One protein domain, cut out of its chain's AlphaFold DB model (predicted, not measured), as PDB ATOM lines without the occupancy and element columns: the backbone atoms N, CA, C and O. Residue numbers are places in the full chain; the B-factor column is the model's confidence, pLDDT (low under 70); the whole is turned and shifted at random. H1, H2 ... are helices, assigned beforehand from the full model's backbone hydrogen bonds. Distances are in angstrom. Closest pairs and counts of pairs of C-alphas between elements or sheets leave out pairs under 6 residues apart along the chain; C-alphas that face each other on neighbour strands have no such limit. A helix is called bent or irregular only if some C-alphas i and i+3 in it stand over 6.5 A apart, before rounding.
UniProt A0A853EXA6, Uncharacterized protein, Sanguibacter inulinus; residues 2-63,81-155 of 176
ATOM      1  N   ALA A   2     175.302 172.308 185.073       72.38
ATOM      2  CA  ALA A   2     174.658 173.620 185.291       72.38
ATOM      3  C   ALA A   2     174.565 174.016 186.779       72.38
ATOM      4  O   ALA A   2     174.858 175.153 187.134       72.38
ATOM      5  N   SER A   3     174.238 173.061 187.659       72.06
ATOM      6  CA  SER A   3     174.230 173.271 189.115       72.06
ATOM      7  C   SER A   3     175.593 173.751 189.636       72.06
ATOM      8  O   SER A   3     175.669 174.772 190.314       72.06
ATOM      9  N   SER A   4     176.687 173.097 189.227       75.25
ATOM     10  CA  SER A   4     178.062 173.476 189.581       75.25
ATOM     11  C   SER A   4     178.413 174.896 189.111       75.25
ATOM     12  O   SER A   4     179.028 175.663 189.853       75.25
ATOM     13  N   TYR A   5     177.962 175.288 187.913       78.50
ATOM     14  CA  TYR A   5     178.110 176.655 187.398       78.50
ATOM     15  C   TYR A   5     177.355 177.683 188.262       78.50
ATOM     16  O   TYR A   5     177.920 178.709 188.655       78.50
ATOM     17  N   GLY A   6     176.098 177.390 188.612       80.56
ATOM     18  CA  GLY A   6     175.295 178.212 189.522       80.56
ATOM     19  C   GLY A   6     175.931 178.342 190.908       80.56
ATOM     20  O   GLY A   6     176.033 179.448 191.433       80.56
ATOM     21  N   MET A   7     176.449 177.247 191.471       82.62
ATOM     22  CA  MET A   7     177.130 177.239 192.771       82.62
ATOM     23  C   MET A   7     178.387 178.111 192.780       82.62
ATOM     24  O   MET A   7     178.575 178.889 193.713       82.62
ATOM     25  N   MET A   8     179.229 178.035 191.744       83.44
ATOM     26  CA  MET A   8     180.450 178.847 191.660       83.44
ATOM     27  C   MET A   8     180.143 180.345 191.552       83.44
ATOM     28  O   MET A   8     180.797 181.166 192.201       83.44
ATOM     29  N   ARG A   9     179.115 180.716 190.779       85.31
ATOM     30  CA  ARG A   9     178.650 182.109 190.701       85.31
ATOM     31  C   ARG A   9     177.991 182.566 191.999       85.31
ATOM     32  O   ARG A   9     178.227 183.694 192.420       85.31
ATOM     33  N   GLY A  10     177.236 181.683 192.647       87.12
ATOM     34  CA  GLY A  10     176.662 181.906 193.970       87.12
ATOM     35  C   GLY A  10     177.735 182.178 195.020       87.12
ATOM     36  O   GLY A  10     177.659 183.192 195.703       87.12
ATOM     37  N   LEU A  11     178.774 181.341 195.089       88.31
ATOM     38  CA  LEU A  11     179.920 181.529 195.982       88.31
ATOM     39  C   LEU A  11     180.593 182.883 195.742       88.31
ATOM     40  O   LEU A  11     180.799 183.650 196.679       88.31
ATOM     41  N   ALA A  12     180.892 183.199 194.484       88.94
ATOM     42  CA  ALA A  12     181.547 184.452 194.154       88.94
ATOM     43  C   ALA A  12     180.687 185.670 194.534       88.94
ATOM     44  O   ALA A  12     181.197 186.654 195.070       88.94
ATOM     45  N   ALA A  13     179.374 185.586 194.318       89.75
ATOM     46  CA  ALA A  13     178.436 186.627 194.710       89.75
ATOM     47  C   ALA A  13     178.296 186.763 196.237       89.75
ATOM     48  O   ALA A  13     178.180 187.886 196.719       89.75
ATOM     49  N   VAL A  14     178.379 185.671 197.010       92.62
ATOM     50  CA  VAL A  14     178.443 185.726 198.486       92.62
ATOM     51  C   VAL A  14     179.708 186.436 198.945       92.62
ATOM     52  O   VAL A  14     179.635 187.289 199.830       92.62
ATOM     53  N   CYS A  15     180.862 186.113 198.352       92.94
ATOM     54  CA  CYS A  15     182.128 186.767 198.679       92.94
ATOM     55  C   CYS A  15     182.058 188.278 198.413       92.94
ATOM     56  O   CYS A  15     182.450 189.069 199.269       92.94
ATOM     57  N   LEU A  16     181.496 188.682 197.271       92.62
ATOM     58  CA  LEU A  16     181.309 190.095 196.927       92.62
ATOM     59  C   LEU A  16     180.277 190.789 197.823       92.62
ATOM     60  O   LEU A  16     180.526 191.899 198.288       92.62
ATOM     61  N   GLY A  17     179.145 190.139 198.100       92.81
ATOM     62  CA  GLY A  17     178.115 190.670 198.993       92.81
ATOM     63  C   GLY A  17     178.650 190.879 200.408       92.81
ATOM     64  O   GLY A  17     178.534 191.970 200.958       92.81
ATOM     65  N   THR A  18     179.339 189.872 200.949       94.19
ATOM     66  CA  THR A  18     179.991 189.945 202.268       94.19
ATOM     67  C   THR A  18     181.066 191.030 202.294       94.19
ATOM     68  O   THR A  18     181.135 191.798 203.246       94.19
ATOM     69  N   SER A  19     181.875 191.150 201.235       94.44
ATOM     70  CA  SER A  19     182.845 192.244 201.096       94.44
ATOM     71  C   SER A  19     182.167 193.618 201.202       94.44
ATOM     72  O   SER A  19     182.603 194.452 201.994       94.44
ATOM     73  N   GLY A  20     181.050 193.829 200.498       94.75
ATOM     74  CA  GLY A  20     180.275 195.073 200.576       94.75
ATOM     75  C   GLY A  20     179.723 195.363 201.976       94.75
ATOM     76  O   GLY A  20     179.840 196.489 202.460       94.75
ATOM     77  N   VAL A  21     179.186 194.346 202.659       95.50
ATOM     78  CA  VAL A  21     178.688 194.482 204.039       95.50
ATOM     79  C   VAL A  21     179.820 194.848 205.004       95.50
ATOM     80  O   VAL A  21     179.643 195.720 205.852       95.50
ATOM     81  N   LEU A  22     181.002 194.245 204.854       95.06
ATOM     82  CA  LEU A  22     182.166 194.552 205.689       95.06
ATOM     83  C   LEU A  22     182.703 195.972 205.455       95.06
ATOM     84  O   LEU A  22     183.085 196.637 206.418       95.06
ATOM     85  N   VAL A  23     182.692 196.468 204.211       96.38
ATOM     86  CA  VAL A  23     183.024 197.877 203.920       96.38
ATOM     87  C   VAL A  23     182.037 198.810 204.616       96.38
ATOM     88  O   VAL A  23     182.463 199.738 205.302       96.38
ATOM     89  N   ALA A  24     180.733 198.547 204.502       95.06
ATOM     90  CA  ALA A  24     179.712 199.349 205.170       95.06
ATOM     91  C   ALA A  24     179.849 199.300 206.704       95.06
ATOM     92  O   ALA A  24     179.742 200.334 207.361       95.06
ATOM     93  N   GLY A  25     180.176 198.135 207.270       93.44
ATOM     94  CA  GLY A  25     180.483 197.983 208.693       93.44
ATOM     95  C   GLY A  25     181.733 198.751 209.130       93.44
ATOM     96  O   GLY A  25     181.740 199.334 210.210       93.44
ATOM     97  N   SER A  26     182.770 198.812 208.290       92.75
ATOM     98  CA  SER A  26     183.962 199.623 208.567       92.75
ATOM     99  C   SER A  26     183.651 201.121 208.557       92.75
ATOM    100  O   SER A  26     184.076 201.840 209.459       92.75
ATOM    101  N   ILE A  27     182.853 201.587 207.588       93.56
ATOM    102  CA  ILE A  27     182.383 202.978 207.542       93.56
ATOM    103  C   ILE A  27     181.597 203.301 208.814       93.56
ATOM    104  O   ILE A  27     181.878 204.309 209.459       93.56
ATOM    105  N   LEU A  28     180.668 202.425 209.207       91.94
ATOM    106  CA  LEU A  28     179.896 202.592 210.435       91.94
ATOM    107  C   LEU A  28     180.814 202.690 211.662       91.94
ATOM    108  O   LEU A  28     180.680 203.636 212.426       91.94
ATOM    109  N   ALA A  29     181.796 201.793 211.792       89.94
ATOM    110  CA  ALA A  29     182.759 201.793 212.896       89.94
ATOM    111  C   ALA A  29     183.601 203.082 212.979       89.94
ATOM    112  O   ALA A  29     183.931 203.554 214.067       89.94
ATOM    113  N   VAL A  30     183.953 203.678 211.835       91.38
ATOM    114  CA  VAL A  30     184.651 204.974 211.796       91.38
ATOM    115  C   VAL A  30     183.730 206.109 212.240       91.38
ATOM    116  O   VAL A  30     184.176 206.978 212.991       91.38
ATOM    117  N   LEU A  31     182.467 206.096 211.801       89.75
ATOM    118  CA  LEU A  31     181.470 207.115 212.148       89.75
ATOM    119  C   LEU A  31     181.080 207.080 213.630       89.75
ATOM    120  O   LEU A  31     180.831 208.131 214.207       89.75
ATOM    121  N   THR A  32     181.066 205.899 214.249       87.12
ATOM    122  CA  THR A  32     180.753 205.713 215.676       87.12
ATOM    123  C   THR A  32     181.981 205.804 216.582       87.12
ATOM    124  O   THR A  32     181.932 205.374 217.728       87.12
ATOM    125  N   GLU A  33     183.120 206.268 216.060       82.44
ATOM    126  CA  GLU A  33     184.407 206.381 216.767       82.44
ATOM    127  C   GLU A  33     184.970 205.069 217.357       82.44
ATOM    128  O   GLU A  33     186.056 205.044 217.942       82.44
ATOM    129  N   THR A  34     184.329 203.932 217.091       77.81
ATOM    130  CA  THR A  34     184.799 202.580 217.398       77.81
ATOM    131  C   THR A  34     185.817 202.132 216.347       77.81
ATOM    132  O   THR A  34     185.644 201.154 215.623       77.81
ATOM    133  N   ARG A  35     186.939 202.855 216.261       74.75
ATOM    134  CA  ARG A  35     187.960 202.686 215.207       74.75
ATOM    135  C   ARG A  35     188.722 201.354 215.261       74.75
ATOM    136  O   ARG A  35     189.363 200.989 214.281       74.75
ATOM    137  N   GLY A  36     188.658 200.627 216.378       82.81
ATOM    138  CA  GLY A  36     189.371 199.358 216.591       82.81
ATOM    139  C   GLY A  36     189.110 198.274 215.525       82.81
ATOM    140  O   GLY A  36     190.070 197.755 214.956       82.81
ATOM    141  N   PRO A  37     187.848 197.917 215.215       87.06
ATOM    142  CA  PRO A  37     187.519 196.914 214.194       87.06
ATOM    143  C   PRO A  37     187.671 197.382 212.738       87.06
ATOM    144  O   PRO A  37     187.854 196.545 211.853       87.06
ATOM    145  N   ALA A  38     187.608 198.688 212.459       88.69
ATOM    146  CA  ALA A  38     187.560 199.233 211.099       88.69
ATOM    147  C   ALA A  38     188.656 198.716 210.131       88.69
ATOM    148  O   ALA A  38     188.292 198.302 209.021       88.69
ATOM    149  N   PRO A  39     189.961 198.678 210.490       90.19
ATOM    150  CA  PRO A  39     191.002 198.191 209.577       90.19
ATOM    151  C   PRO A  39     190.895 196.685 209.304       90.19
ATOM    152  O   PRO A  39     191.155 196.238 208.187       90.19
ATOM    153  N   TRP A  40     190.465 195.900 210.293       93.00
ATOM    154  CA  TRP A  40     190.291 194.455 210.148       93.00
ATOM    155  C   TRP A  40     189.108 194.112 209.244       93.00
ATOM    156  O   TRP A  40     189.216 193.221 208.400       93.00
ATOM    157  N   LEU A  41     188.010 194.864 209.364       90.88
ATOM    158  CA  LEU A  41     186.856 194.739 208.475       90.88
ATOM    159  C   LEU A  41     187.233 195.062 207.022       90.88
ATOM    160  O   LEU A  41     186.846 194.321 206.122       90.88
ATOM    161  N   LEU A  42     188.043 196.103 206.785       92.25
ATOM    162  CA  LEU A  42     188.527 196.440 205.437       92.25
ATOM    163  C   LEU A  42     189.458 195.374 204.867       92.25
ATOM    164  O   LEU A  42     189.339 195.033 203.691       92.25
ATOM    165  N   LEU A  43     190.359 194.821 205.681       94.19
ATOM    166  CA  LEU A  43     191.241 193.742 205.245       94.19
ATOM    167  C   LEU A  43     190.431 192.502 204.841       94.19
ATOM    168  O   LEU A  43     190.631 191.963 203.752       94.19
ATOM    169  N   ALA A  44     189.480 192.085 205.678       93.19
ATOM    170  CA  ALA A  44     188.589 190.969 205.372       93.19
ATOM    171  C   ALA A  44     187.740 191.247 204.119       93.19
ATOM    172  O   ALA A  44     187.607 190.374 203.256       93.19
ATOM    173  N   ALA A  45     187.233 192.475 203.969       94.19
ATOM    174  CA  ALA A  45     186.498 192.896 202.783       94.19
ATOM    175  C   ALA A  45     187.354 192.817 201.516       94.19
ATOM    176  O   ALA A  45     186.878 192.318 200.495       94.19
ATOM    177  N   ALA A  46     188.610 193.266 201.571       94.81
ATOM    178  CA  ALA A  46     189.529 193.218 200.440       94.81
ATOM    179  C   ALA A  46     189.836 191.773 200.032       94.81
ATOM    180  O   ALA A  46     189.723 191.436 198.855       94.81
ATOM    181  N   VAL A  47     190.146 190.901 200.997       94.81
ATOM    182  CA  VAL A  47     190.410 189.477 200.736       94.81
ATOM    183  C   VAL A  47     189.194 188.809 200.095       94.81
ATOM    184  O   VAL A  47     189.322 188.180 199.046       94.81
ATOM    185  N   LEU A  48     187.998 188.989 200.663       92.88
ATOM    186  CA  LEU A  48     186.772 188.410 200.105       92.88
ATOM    187  C   LEU A  48     186.410 189.004 198.741       92.88
ATOM    188  O   LEU A  48     185.981 188.269 197.854       92.88
ATOM    189  N   GLY A  49     186.620 190.305 198.547       92.31
ATOM    190  CA  GLY A  49     186.403 190.975 197.269       92.31
ATOM    191  C   GLY A  49     187.314 190.415 196.178       92.31
ATOM    192  O   GLY A  49     186.839 190.045 195.104       92.31
ATOM    193  N   ILE A  50     188.610 190.269 196.474       92.94
ATOM    194  CA  ILE A  50     189.593 189.670 195.563       92.94
ATOM    195  C   ILE A  50     189.222 188.219 195.261       92.94
ATOM    196  O   ILE A  50     189.184 187.851 194.088       92.94
ATOM    197  N   CYS A  51     188.893 187.415 196.276       90.38
ATOM    198  CA  CYS A  51     188.446 186.034 196.086       90.38
ATOM    199  C   CYS A  51     187.206 185.965 195.186       90.38
ATOM    200  O   CYS A  51     187.220 185.235 194.202       90.38
ATOM    201  N   GLY A  52     186.175 186.776 195.444       88.25
ATOM    202  CA  GLY A  52     184.962 186.819 194.624       88.25
ATOM    203  C   GLY A  52     185.237 187.214 193.169       88.25
ATOM    204  O   GLY A  52     184.763 186.551 192.243       88.25
ATOM    205  N   ILE A  53     186.064 188.241 192.941       89.75
ATOM    206  CA  ILE A  53     186.481 188.652 191.590       89.75
ATOM    207  C   ILE A  53     187.283 187.539 190.907       89.75
ATOM    208  O   ILE A  53     187.034 187.238 189.737       89.75
ATOM    209  N   ALA A  54     188.231 186.924 191.614       88.06
ATOM    210  CA  ALA A  54     189.056 185.841 191.091       88.06
ATOM    211  C   ALA A  54     188.206 184.618 190.726       88.06
ATOM    212  O   ALA A  54     188.413 184.036 189.664       88.06
ATOM    213  N   THR A  55     187.200 184.271 191.535       85.31
ATOM    214  CA  THR A  55     186.257 183.190 191.230       85.31
ATOM    215  C   THR A  55     185.409 183.511 189.996       85.31
ATOM    216  O   THR A  55     185.286 182.658 189.122       85.31
ATOM    217  N   LEU A  56     184.883 184.739 189.854       82.56
ATOM    218  CA  LEU A  56     184.115 185.143 188.661       82.56
ATOM    219  C   LEU A  56     184.956 185.180 187.380       82.56
ATOM    220  O   LEU A  56     184.455 184.885 186.294       82.56
ATOM    221  N   ARG A  57     186.220 185.596 187.491       81.50
ATOM    222  CA  ARG A  57     187.149 185.688 186.355       81.50
ATOM    223  C   ARG A  57     187.860 184.367 186.060       81.50
ATOM    224  O   ARG A  57     188.454 184.232 184.991       81.50
ATOM    225  N   GLY A  58     187.813 183.418 186.989       70.81
ATOM    226  CA  GLY A  58     188.510 182.147 186.914       70.81
ATOM    227  C   GLY A  58     187.990 181.240 185.803       70.81
ATOM    228  O   GLY A  58     186.804 181.222 185.465       70.81
ATOM    229  N   ARG A  59     188.898 180.417 185.267       57.34
ATOM    230  CA  ARG A  59     188.583 179.382 184.269       57.34
ATOM    231  C   ARG A  59     187.584 178.338 184.774       57.34
ATOM    232  O   ARG A  59     186.966 177.680 183.961       57.34
ATOM    233  N   THR A  60     187.369 178.213 186.080       54.09
ATOM    234  CA  THR A  60     186.385 177.294 186.674       54.09
ATOM    235  C   THR A  60     184.928 177.709 186.452       54.09
ATOM    236  O   THR A  60     184.058 176.846 186.464       54.09
ATOM    237  N   VAL A  61     184.645 178.998 186.214       56.81
ATOM    238  CA  VAL A  61     183.313 179.473 185.780       56.81
ATOM    239  C   VAL A  61     183.208 179.510 184.250       56.81
ATOM    240  O   VAL A  61     182.111 179.428 183.713       56.81
ATOM    241  N   ARG A  62     184.336 179.636 183.539       54.25
ATOM    242  CA  ARG A  62     184.385 179.748 182.068       54.25
ATOM    243  C   ARG A  62     184.629 178.426 181.328       54.25
ATOM    244  O   ARG A  62     184.436 178.373 180.126       54.25
ATOM    245  N   GLY A  63     185.090 177.391 182.019       56.12
ATOM    246  CA  GLY A  63     185.348 176.063 181.470       56.12
ATOM    247  C   GLY A  63     184.170 175.116 181.678       56.12
ATOM    248  O   GLY A  63     183.189 175.463 182.335       56.12
ATOM    249  N   GLY A  81     165.537 180.848 200.495       89.62
ATOM    250  CA  GLY A  81     166.780 181.556 200.819       89.62
ATOM    251  C   GLY A  81     166.545 182.889 201.539       89.62
ATOM    252  O   GLY A  81     167.200 183.173 202.538       89.62
ATOM    253  N   VAL A  82     165.571 183.686 201.086       93.75
ATOM    254  CA  VAL A  82     165.161 184.935 201.750       93.75
ATOM    255  C   VAL A  82     164.560 184.640 203.121       93.75
ATOM    256  O   VAL A  82     164.954 185.276 204.094       93.75
ATOM    257  N   GLY A  83     163.666 183.651 203.224       93.25
ATOM    258  CA  GLY A  83     163.075 183.247 204.502       93.25
ATOM    259  C   GLY A  83     164.133 182.821 205.526       93.25
ATOM    260  O   GLY A  83     164.146 183.334 206.645       93.25
ATOM    261  N   ALA A  84     165.069 181.953 205.127       91.50
ATOM    262  CA  ALA A  84     166.181 181.530 205.978       91.50
ATOM    263  C   ALA A  84     167.105 182.701 206.351       91.50
ATOM    264  O   ALA A  84     167.504 182.821 207.508       91.50
ATOM    265  N   GLY A  85     167.407 183.589 205.398       93.00
ATOM    266  CA  GLY A  85     168.229 184.775 205.631       93.00
ATOM    267  C   GLY A  85     167.597 185.759 206.614       93.00
ATOM    268  O   GLY A  85     168.278 186.224 207.521       93.00
ATOM    269  N   LEU A  86     166.293 186.025 206.500       95.81
ATOM    270  CA  LEU A  86     165.571 186.882 207.444       95.81
ATOM    271  C   LEU A  86     165.466 186.242 208.828       95.81
ATOM    272  O   LEU A  86     165.721 186.918 209.819       95.81
ATOM    273  N   MET A  87     165.140 184.948 208.908       96.19
ATOM    274  CA  MET A  87     165.066 184.231 210.183       96.19
ATOM    275  C   MET A  87     166.422 184.245 210.895       96.19
ATOM    276  O   MET A  87     166.510 184.645 212.054       96.19
ATOM    277  N   MET A  88     167.490 183.857 210.196       94.94
ATOM    278  CA  MET A  88     168.831 183.822 210.774       94.94
ATOM    279  C   MET A  88     169.341 185.230 211.095       94.94
ATOM    280  O   MET A  88     169.923 185.443 212.154       94.94
ATOM    281  N   GLY A  89     169.073 186.207 210.225       95.25
ATOM    282  CA  GLY A  89     169.385 187.614 210.460       95.25
ATOM    283  C   GLY A  89     168.683 188.161 211.702       95.25
ATOM    284  O   GLY A  89     169.328 188.810 212.520       95.25
ATOM    285  N   ALA A  90     167.402 187.842 211.899       95.31
ATOM    286  CA  ALA A  90     166.646 188.230 213.087       95.31
ATOM    287  C   ALA A  90     167.198 187.575 214.363       95.31
ATOM    288  O   ALA A  90     167.353 188.259 215.371       95.31
ATOM    289  N   VAL A  91     167.557 186.286 214.317       96.88
ATOM    290  CA  VAL A  91     168.183 185.581 215.452       96.88
ATOM    291  C   VAL A  91     169.532 186.208 215.811       96.88
ATOM    292  O   VAL A  91     169.762 186.544 216.970       96.88
ATOM    293  N   LEU A  92     170.410 186.425 214.827       94.69
ATOM    294  CA  LEU A  92     171.710 187.069 215.044       94.69
ATOM    295  C   LEU A  92     171.554 188.506 215.555       94.69
ATOM    296  O   LEU A  92     172.273 188.928 216.456       94.69
ATOM    297  N   SER A  93     170.578 189.237 215.020       93.44
ATOM    298  CA  SER A  93     170.225 190.581 215.466       93.44
ATOM    299  C   SER A  93     169.741 190.579 216.918       93.44
ATOM    300  O   SER A  93     170.151 191.438 217.694       93.44
ATOM    301  N   ALA A  94     168.922 189.602 217.312       93.56
ATOM    302  CA  ALA A  94     168.448 189.459 218.684       93.56
ATOM    303  C   ALA A  94     169.584 189.118 219.660       93.56
ATOM    304  O   ALA A  94     169.626 189.654 220.764       93.56
ATOM    305  N   ILE A  95     170.541 188.287 219.237       93.88
ATOM    306  CA  ILE A  95     171.756 187.991 220.012       93.88
ATOM    307  C   ILE A  95     172.632 189.244 220.163       93.88
ATOM    308  O   ILE A  95     173.263 189.424 221.200       93.88
ATOM    309  N   ALA A  96     172.659 190.119 219.154       90.62
ATOM    310  CA  ALA A  96     173.439 191.354 219.169       90.62
ATOM    311  C   ALA A  96     172.776 192.512 219.942       90.62
ATOM    312  O   ALA A  96     173.473 193.459 220.293       90.62
ATOM    313  N   LEU A  97     171.471 192.448 220.248       90.88
ATOM    314  CA  LEU A  97     170.731 193.510 220.955       90.88
ATOM    315  C   LEU A  97     171.385 193.996 222.262       90.88
ATOM    316  O   LEU A  97     171.416 195.204 222.484       90.88
ATOM    317  N   PRO A  98     171.925 193.130 223.145       90.31
ATOM    318  CA  PRO A  98     172.568 193.600 224.369       90.31
ATOM    319  C   PRO A  98     173.743 194.548 224.095       90.31
ATOM    320  O   PRO A  98     173.961 195.472 224.875       90.31
ATOM    321  N   LEU A  99     174.444 194.366 222.969       85.50
ATOM    322  CA  LEU A  99     175.601 195.174 222.564       85.50
ATOM    323  C   LEU A  99     175.216 196.580 222.090       85.50
ATOM    324  O   LEU A  99     176.061 197.467 222.084       85.50
ATOM    325  N   THR A 100     173.962 196.777 221.679       85.69
ATOM    326  CA  THR A 100     173.432 198.050 221.172       85.69
ATOM    327  C   THR A 100     172.394 198.671 222.108       85.69
ATOM    328  O   THR A 100     171.883 199.754 221.837       85.69
ATOM    329  N   SER A 101     172.077 198.007 223.225       83.75
ATOM    330  CA  SER A 101     171.021 198.421 224.157       83.75
ATOM    331  C   SER A 101     171.252 199.805 224.779       83.75
ATOM    332  O   SER A 101     170.300 200.577 224.902       83.75
ATOM    333  N   SER A 102     172.500 200.153 225.111       82.50
ATOM    334  CA  SER A 102     172.867 201.473 225.647       82.50
ATOM    335  C   SER A 102     172.735 202.589 224.610       82.50
ATOM    336  O   SER A 102     172.284 203.683 224.943       82.50
ATOM    337  N   SER A 103     173.011 202.296 223.337       82.88
ATOM    338  CA  SER A 103     172.926 203.259 222.231       82.88
ATOM    339  C   SER A 103     171.506 203.790 222.006       82.88
ATOM    340  O   SER A 103     171.327 204.872 221.456       82.88
ATOM    341  N   PHE A 104     170.475 203.074 222.470       79.38
ATOM    342  CA  PHE A 104     169.091 203.556 222.405       79.38
ATOM    343  C   PHE A 104     168.756 204.643 223.438       79.38
ATOM    344  O   PHE A 104     167.676 205.230 223.362       79.38
ATOM    345  N   GLN A 105     169.649 204.913 224.394       81.94
ATOM    346  CA  GLN A 105     169.439 205.894 225.464       81.94
ATOM    347  C   GLN A 105     170.292 207.164 225.308       81.94
ATOM    348  O   GLN A 105     170.021 208.153 225.986       81.94
ATOM    349  N   GLU A 106     171.294 207.154 224.425       76.75
ATOM    350  CA  GLU A 106     172.337 208.191 224.345       76.75
ATOM    351  C   GLU A 106     172.007 209.320 223.350       76.75
ATOM    352  O   GLU A 106     172.333 210.481 223.603       76.75
ATOM    353  N   GLY A 107     171.265 209.031 222.273       85.06
ATOM    354  CA  GLY A 107     170.826 210.051 221.319       85.06
ATOM    355  C   GLY A 107     170.399 209.499 219.959       85.06
ATOM    356  O   GLY A 107     170.515 208.311 219.671       85.06
ATOM    357  N   ALA A 108     169.897 210.373 219.080       87.38
ATOM    358  CA  ALA A 108     169.408 209.972 217.755       87.38
ATOM    359  C   ALA A 108     170.507 209.385 216.845       87.38
ATOM    360  O   ALA A 108     170.221 208.504 216.035       87.38
ATOM    361  N   ALA A 109     171.752 209.858 216.976       86.62
ATOM    362  CA  ALA A 109     172.888 209.345 216.210       86.62
ATOM    363  C   ALA A 109     173.246 207.905 216.618       86.62
ATOM    364  O   ALA A 109     173.426 207.052 215.748       86.62
ATOM    365  N   ASP A 110     173.249 207.613 217.918       87.06
ATOM    366  CA  ASP A 110     173.569 206.287 218.456       87.06
ATOM    367  C   ASP A 110     172.460 205.270 218.155       87.06
ATOM    368  O   ASP A 110     172.737 204.136 217.755       87.06
ATOM    369  N   VAL A 111     171.194 205.701 218.205       90.06
ATOM    370  CA  VAL A 111     170.047 204.908 217.727       90.06
ATOM    371  C   VAL A 111     170.199 204.569 216.242       90.06
ATOM    372  O   VAL A 111     169.995 203.420 215.840       90.06
ATOM    373  N   ALA A 112     170.560 205.549 215.407       91.00
ATOM    374  CA  ALA A 112     170.750 205.327 213.976       91.00
ATOM    375  C   ALA A 112     171.901 204.348 213.704       91.00
ATOM    376  O   ALA A 112     171.767 203.470 212.848       91.00
ATOM    377  N   ALA A 113     172.997 204.446 214.460       90.31
ATOM    378  CA  ALA A 113     174.118 203.521 214.367       90.31
ATOM    379  C   ALA A 113     173.740 202.089 214.781       90.31
ATOM    380  O   ALA A 113     174.079 201.135 214.075       90.31
ATOM    381  N   ALA A 114     172.984 201.931 215.870       91.12
ATOM    382  CA  ALA A 114     172.463 200.638 216.306       91.12
ATOM    383  C   ALA A 114     171.562 200.003 215.234       91.12
ATOM    384  O   ALA A 114     171.753 198.844 214.859       91.12
ATOM    385  N   LEU A 115     170.620 200.770 214.676       93.38
ATOM    386  CA  LEU A 115     169.753 200.304 213.590       93.38
ATOM    387  C   LEU A 115     170.553 199.924 212.338       93.38
ATOM    388  O   LEU A 115     170.275 198.887 211.732       93.38
ATOM    389  N   ALA A 116     171.562 200.717 211.972       94.44
ATOM    390  CA  ALA A 116     172.448 200.409 210.854       94.44
ATOM    391  C   ALA A 116     173.201 199.090 211.078       94.44
ATOM    392  O   ALA A 116     173.282 198.273 210.161       94.44
ATOM    393  N   LEU A 117     173.685 198.829 212.297       93.25
ATOM    394  CA  LEU A 117     174.334 197.563 212.636       93.25
ATOM    395  C   LEU A 117     173.377 196.373 212.470       93.25
ATOM    396  O   LEU A 117     173.731 195.384 211.826       93.25
ATOM    397  N   HIS A 118     172.152 196.471 212.991       94.62
ATOM    398  CA  HIS A 118     171.145 195.418 212.833       94.62
ATOM    399  C   HIS A 118     170.766 195.195 211.359       94.62
ATOM    400  O   HIS A 118     170.642 194.049 210.916       94.62
ATOM    401  N   ALA A 119     170.667 196.265 210.568       96.38
ATOM    402  CA  ALA A 119     170.449 196.169 209.128       96.38
ATOM    403  C   ALA A 119     171.612 195.456 208.413       96.38
ATOM    404  O   ALA A 119     171.366 194.611 207.550       96.38
ATOM    405  N   LEU A 120     172.866 195.726 208.797       95.75
ATOM    406  CA  LEU A 120     174.045 195.043 208.251       95.75
ATOM    407  C   LEU A 120     174.075 193.551 208.608       95.75
ATOM    408  O   LEU A 120     174.425 192.736 207.754       95.75
ATOM    409  N   ILE A 121     173.656 193.170 209.819       95.31
ATOM    410  CA  ILE A 121     173.527 191.757 210.223       95.31
ATOM    411  C   ILE A 121     172.513 191.032 209.329       95.31
ATOM    412  O   ILE A 121     172.790 189.941 208.821       95.31
ATOM    413  N   ILE A 122     171.350 191.644 209.094       96.12
ATOM    414  CA  ILE A 122     170.317 191.073 208.219       96.12
ATOM    415  C   ILE A 122     170.822 191.001 206.773       96.12
ATOM    416  O   ILE A 122     170.659 189.969 206.118       96.12
ATOM    417  N   ALA A 123     171.480 192.054 206.281       96.00
ATOM    418  CA  ALA A 123     172.070 192.076 204.947       96.00
ATOM    419  C   ALA A 123     173.106 190.955 204.770       96.00
ATOM    420  O   ALA A 123     173.065 190.242 203.768       96.00
ATOM    421  N   GLN A 124     173.969 190.728 205.767       95.00
ATOM    422  CA  GLN A 124     174.941 189.636 205.750       95.00
ATOM    423  C   GLN A 124     174.258 188.270 205.642       95.00
ATOM    424  O   GLN A 124     174.657 187.438 204.824       95.00
ATOM    425  N   ALA A 125     173.216 188.032 206.440       94.81
ATOM    426  CA  ALA A 125     172.468 186.781 206.387       94.81
ATOM    427  C   ALA A 125     171.810 186.584 205.008       94.81
ATOM    428  O   ALA A 125     171.919 185.512 204.410       94.81
ATOM    429  N   LEU A 126     171.205 187.629 204.440       94.31
ATOM    430  CA  LEU A 126     170.642 187.578 203.087       94.31
ATOM    431  C   LEU A 126     171.711 187.303 202.020       94.31
ATOM    432  O   LEU A 126     171.466 186.507 201.112       94.31
ATOM    433  N   CYS A 127     172.909 187.881 202.142       93.25
ATOM    434  CA  CYS A 127     174.022 187.573 201.246       93.25
ATOM    435  C   CYS A 127     174.401 186.090 201.286       93.25
ATOM    436  O   CYS A 127     174.708 185.527 200.243       93.25
ATOM    437  N   VAL A 128     174.356 185.440 202.450       91.44
ATOM    438  CA  VAL A 128     174.740 184.026 202.590       91.44
ATOM    439  C   VAL A 128     173.634 183.072 202.127       91.44
ATOM    440  O   VAL A 128     173.937 182.039 201.534       91.44
ATOM    441  N   PHE A 129     172.361 183.402 202.360       90.81
ATOM    442  CA  PHE A 129     171.248 182.482 202.089       90.81
ATOM    443  C   PHE A 129     170.480 182.787 200.797       90.81
ATOM    444  O   PHE A 129     170.188 181.869 200.032       90.81
ATOM    445  N   ALA A 130     170.161 184.053 200.519       90.62
ATOM    446  CA  ALA A 130     169.329 184.422 199.372       90.62
ATOM    447  C   ALA A 130     170.130 184.477 198.063       90.62
ATOM    448  O   ALA A 130     169.647 184.033 197.019       90.62
ATOM    449  N   VAL A 131     171.367 184.986 198.109       89.25
ATOM    450  CA  VAL A 131     172.191 185.166 196.902       89.25
ATOM    451  C   VAL A 131     172.566 183.822 196.260       89.25
ATOM    452  O   VAL A 131     172.303 183.664 195.066       89.25
ATOM    453  N   PRO A 132     173.084 182.804 196.978       85.81
ATOM    454  CA  PRO A 132     173.318 181.486 196.381       85.81
ATOM    455  C   PRO A 132     172.050 180.838 195.844       85.81
ATOM    456  O   PRO A 132     172.079 180.266 194.756       85.81
ATOM    457  N   ALA A 133     170.934 180.969 196.568       87.00
ATOM    458  CA  ALA A 133     169.656 180.401 196.159       87.00
ATOM    459  C   ALA A 133     169.179 180.975 194.816       87.00
ATOM    460  O   ALA A 133     168.676 180.234 193.972       87.00
ATOM    461  N   TRP A 134     169.412 182.272 194.566       88.75
ATOM    462  CA  TRP A 134     169.149 182.893 193.266       88.75
ATOM    463  C   TRP A 134     169.942 182.248 192.132       88.75
ATOM    464  O   TRP A 134     169.361 181.913 191.095       88.75
ATOM    465  N   PHE A 135     171.249 182.062 192.321       87.19
ATOM    466  CA  PHE A 135     172.113 181.493 191.287       87.19
ATOM    467  C   PHE A 135     171.851 180.009 191.048       87.19
ATOM    468  O   PHE A 135     171.923 179.570 189.903       87.19
ATOM    469  N   VAL A 136     171.510 179.247 192.088       82.94
ATOM    470  CA  VAL A 136     171.131 177.834 191.950       82.94
ATOM    471  C   VAL A 136     169.794 177.705 191.221       82.94
ATOM    472  O   VAL A 136     169.697 176.943 190.261       82.94
ATOM    473  N   GLN A 137     168.786 178.500 191.593       85.56
ATOM    474  CA  GLN A 137     167.467 178.455 190.954       85.56
ATOM    475  C   GLN A 137     167.519 178.835 189.463       85.56
ATOM    476  O   GLN A 137     166.782 178.271 188.654       85.56
ATOM    477  N   HIS A 138     168.395 179.766 189.079       87.00
ATOM    478  CA  HIS A 138     168.534 180.222 187.690       87.00
ATOM    479  C   HIS A 138     169.698 179.572 186.935       87.00
ATOM    480  O   HIS A 138     169.983 179.960 185.800       87.00
ATOM    481  N   ALA A 139     170.345 178.563 187.521       82.81
ATOM    482  CA  ALA A 139     171.578 177.984 187.006       82.81
ATOM    483  C   ALA A 139     171.448 177.471 185.564       82.81
ATOM    484  O   ALA A 139     172.310 177.745 184.737       82.81
ATOM    485  N   VAL A 140     170.349 176.782 185.236       81.94
ATOM    486  CA  VAL A 140     170.104 176.234 183.888       81.94
ATOM    487  C   VAL A 140     169.950 177.346 182.851       81.94
ATOM    488  O   VAL A 140     170.587 177.308 181.800       81.94
ATOM    489  N   ARG A 141     169.131 178.362 183.153       86.50
ATOM    490  CA  ARG A 141     168.902 179.505 182.259       86.50
ATOM    491  C   ARG A 141     170.205 180.258 182.004       86.50
ATOM    492  O   ARG A 141     170.526 180.569 180.858       86.50
ATOM    493  N   ASP A 142     170.946 180.541 183.068       85.81
ATOM    494  CA  ASP A 142     172.173 181.326 183.002       85.81
ATOM    495  C   ASP A 142     173.305 180.541 182.325       85.81
ATOM    496  O   ASP A 142     174.076 181.126 181.565       85.81
ATOM    497  N   PHE A 143     173.369 179.224 182.538       84.06
ATOM    498  CA  PHE A 143     174.309 178.342 181.850       84.06
ATOM    499  C   PHE A 143     174.002 178.259 180.353       84.06
ATOM    500  O   PHE A 143     174.893 178.511 179.549       84.06
ATOM    501  N   ARG A 144     172.741 178.034 179.952       84.69
ATOM    502  CA  ARG A 144     172.348 178.052 178.529       84.69
ATOM    503  C   ARG A 144     172.691 179.392 177.873       84.69
ATOM    504  O   ARG A 144     173.233 179.422 176.772       84.69
ATOM    505  N   ALA A 145     172.426 180.505 178.556       86.56
ATOM    506  CA  ALA A 145     172.790 181.828 178.056       86.56
ATOM    507  C   ALA A 145     174.312 182.027 177.935       86.56
ATOM    508  O   ALA A 145     174.743 182.770 177.057       86.56
ATOM    509  N   ALA A 146     175.117 181.402 178.800       85.00
ATOM    510  CA  ALA A 146     176.575 181.429 178.701       85.00
ATOM    511  C   ALA A 146     177.072 180.602 177.507       85.00
ATOM    512  O   ALA A 146     177.874 181.106 176.727       85.00
ATOM    513  N   VAL A 147     176.530 179.397 177.311       84.44
ATOM    514  CA  VAL A 147     176.851 178.523 176.168       84.44
ATOM    515  C   VAL A 147     176.562 179.211 174.833       84.44
ATOM    516  O   VAL A 147     177.380 179.155 173.926       84.44
ATOM    517  N   LEU A 148     175.437 179.922 174.718       86.44
ATOM    518  CA  LEU A 148     175.090 180.649 173.488       86.44
ATOM    519  C   LEU A 148     175.988 181.865 173.208       86.44
ATOM    520  O   LEU A 148     176.033 182.336 172.074       86.44
ATOM    521  N   ARG A 149     176.658 182.416 174.226       86.81
ATOM    522  CA  ARG A 149     177.539 183.587 174.076       86.81
ATOM    523  C   ARG A 149     178.998 183.217 173.844       86.81
ATOM    524  O   ARG A 149     179.736 184.056 173.338       86.81
ATOM    525  N   ASP A 150     179.410 182.027 174.265       85.44
ATOM    526  CA  ASP A 150     180.806 181.603 174.277       85.44
ATOM    527  C   ASP A 150     181.005 180.405 173.327       85.44
ATOM    528  O   ASP A 150     180.635 179.276 173.669       85.44
ATOM    529  N   PRO A 151     181.555 180.633 172.116       83.69
ATOM    530  CA  PRO A 151     181.737 179.577 171.125       83.69
ATOM    531  C   PRO A 151     182.763 178.527 171.567       83.69
ATOM    532  O   PRO A 151     182.624 177.362 171.194       83.69
ATOM    533  N   ASP A 152     183.744 178.899 172.395       83.69
ATOM    534  CA  ASP A 152     184.744 177.961 172.917       83.69
ATOM    535  C   ASP A 152     184.108 177.023 173.951       83.69
ATOM    536  O   ASP A 152     184.366 175.814 173.958       83.69
ATOM    537  N   LEU A 153     183.222 177.562 174.799       82.06
ATOM    538  CA  LEU A 153     182.429 176.765 175.736       82.06
ATOM    539  C   LEU A 153     181.488 175.811 174.991       82.06
ATOM    540  O   LEU A 153     181.385 174.644 175.368       82.06
ATOM    541  N   TYR A 154     180.836 176.281 173.926       82.44
ATOM    542  CA  TYR A 154     179.992 175.437 173.081       82.44
ATOM    543  C   TYR A 154     180.791 174.296 172.441       82.44
ATOM    544  O   TYR A 154     180.402 173.138 172.574       82.44
ATOM    545  N   ALA A 155     181.931 174.596 171.810       82.75
ATOM    546  CA  ALA A 155     182.788 173.587 171.184       82.75
ATOM    547  C   ALA A 155     183.296 172.548 172.197       82.75
ATOM    548  O   ALA A 155     183.313 171.352 171.909       82.75
TER     549      ALA A 155
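Overview. This is residues 2 to 63 and 81 to 155 of the 176 residues of an uncharacterized protein of Sanguibacter inulinus (UniProt A0A853EXA6). Four long helices lie side by side in a row, in the order H2, H1, H6, H4, each running opposite to its neighbour. H7 and H8 prolong the row past one end, and short H5 turns between H4 and H6 at the other. The printed part has 137 residues with eight named helices, H1 to H8 along the chain, and no named strand: all helix, mostly aligned. The whole is loose, radius of gyration of the C-alphas 18.3 A, a rod spanning 64 by 30 by 19 A.

Arrangement. H1, residues 2 to 31, is the hub, touching four helices. It forms a hairpin with H2, residues 38 to 57, at a shallow tilt of 22 degrees, C-alphas of Ser 19 and Ala 45 closest at 4.1 A. Its residues 5 to 9 alone touch H3, residues 59 to 62, closest at C-alphas of Tyr 5 and Val 61, 6.1 A. H6, residues 108 to 137, touches H1 at a shallow tilt of 8 degrees, opposite ways, with C-alphas of Gly 10 and Pro 132 closest at 4.1 A. H4, residues 81 to 100, touches H6 at a shallow tilt of 25 degrees, opposite ways, with C-alphas of Gly 81 and Ala 130 closest at 4.1 A. Residues 110 to 114 of H6 alone touch H5, residues 103 to 106, closest at C-alphas of Ser 103 and Asp 110, 4.9 A. H7, residues 139 to 149, touches residues 2 to 6 of H1 alone, about perpendicular at 78 degrees, closest at C-alphas of Gly 6 and Ala 139, 4.5 A. H8, residues 151 to 155, only just touches H7, only at the corner, with 3 pairs of C-alphas within 8 A, the closest Val 147 and Tyr 154, 5.4 A. Every O i to N i+4 pair is within hydrogen-bond range in H1, H2, H7 and H8, against 13 of 16 in H4 and 23 of 26 in H6; H3 and H5 are too short for one.

Along the chain. H1 begins at C-alpha 2 (174.658, 173.620, 185.291) and is 43.5 A long; H2 is 28.2 A, H4 27.0 A, H6 41.4 A and H7 15.3 A. H4 has a kink of 36 degrees near residue 94 and is irregular, C-alphas 95 and 98 being 7.1 A apart. H6 has a kink of 32 degrees near residue 126 but is neither bent nor irregular, only just: C-alphas 128 and 131 are 6.3 A apart. H8 ends at C-alpha 155 (182.788, 173.587, 171.184).

Size, cuts and confidence. The C-alphas farthest apart, of Gln 105 and Ala 155, are 64.6 A apart. Residues 64 to 80 are not printed, and C-alphas 63 and 81 are 27.4 A apart across the cut. Of the links printed whole, none is long. Mean pLDDT of the printed part is 87.6, with residues 59 to 63 under 70.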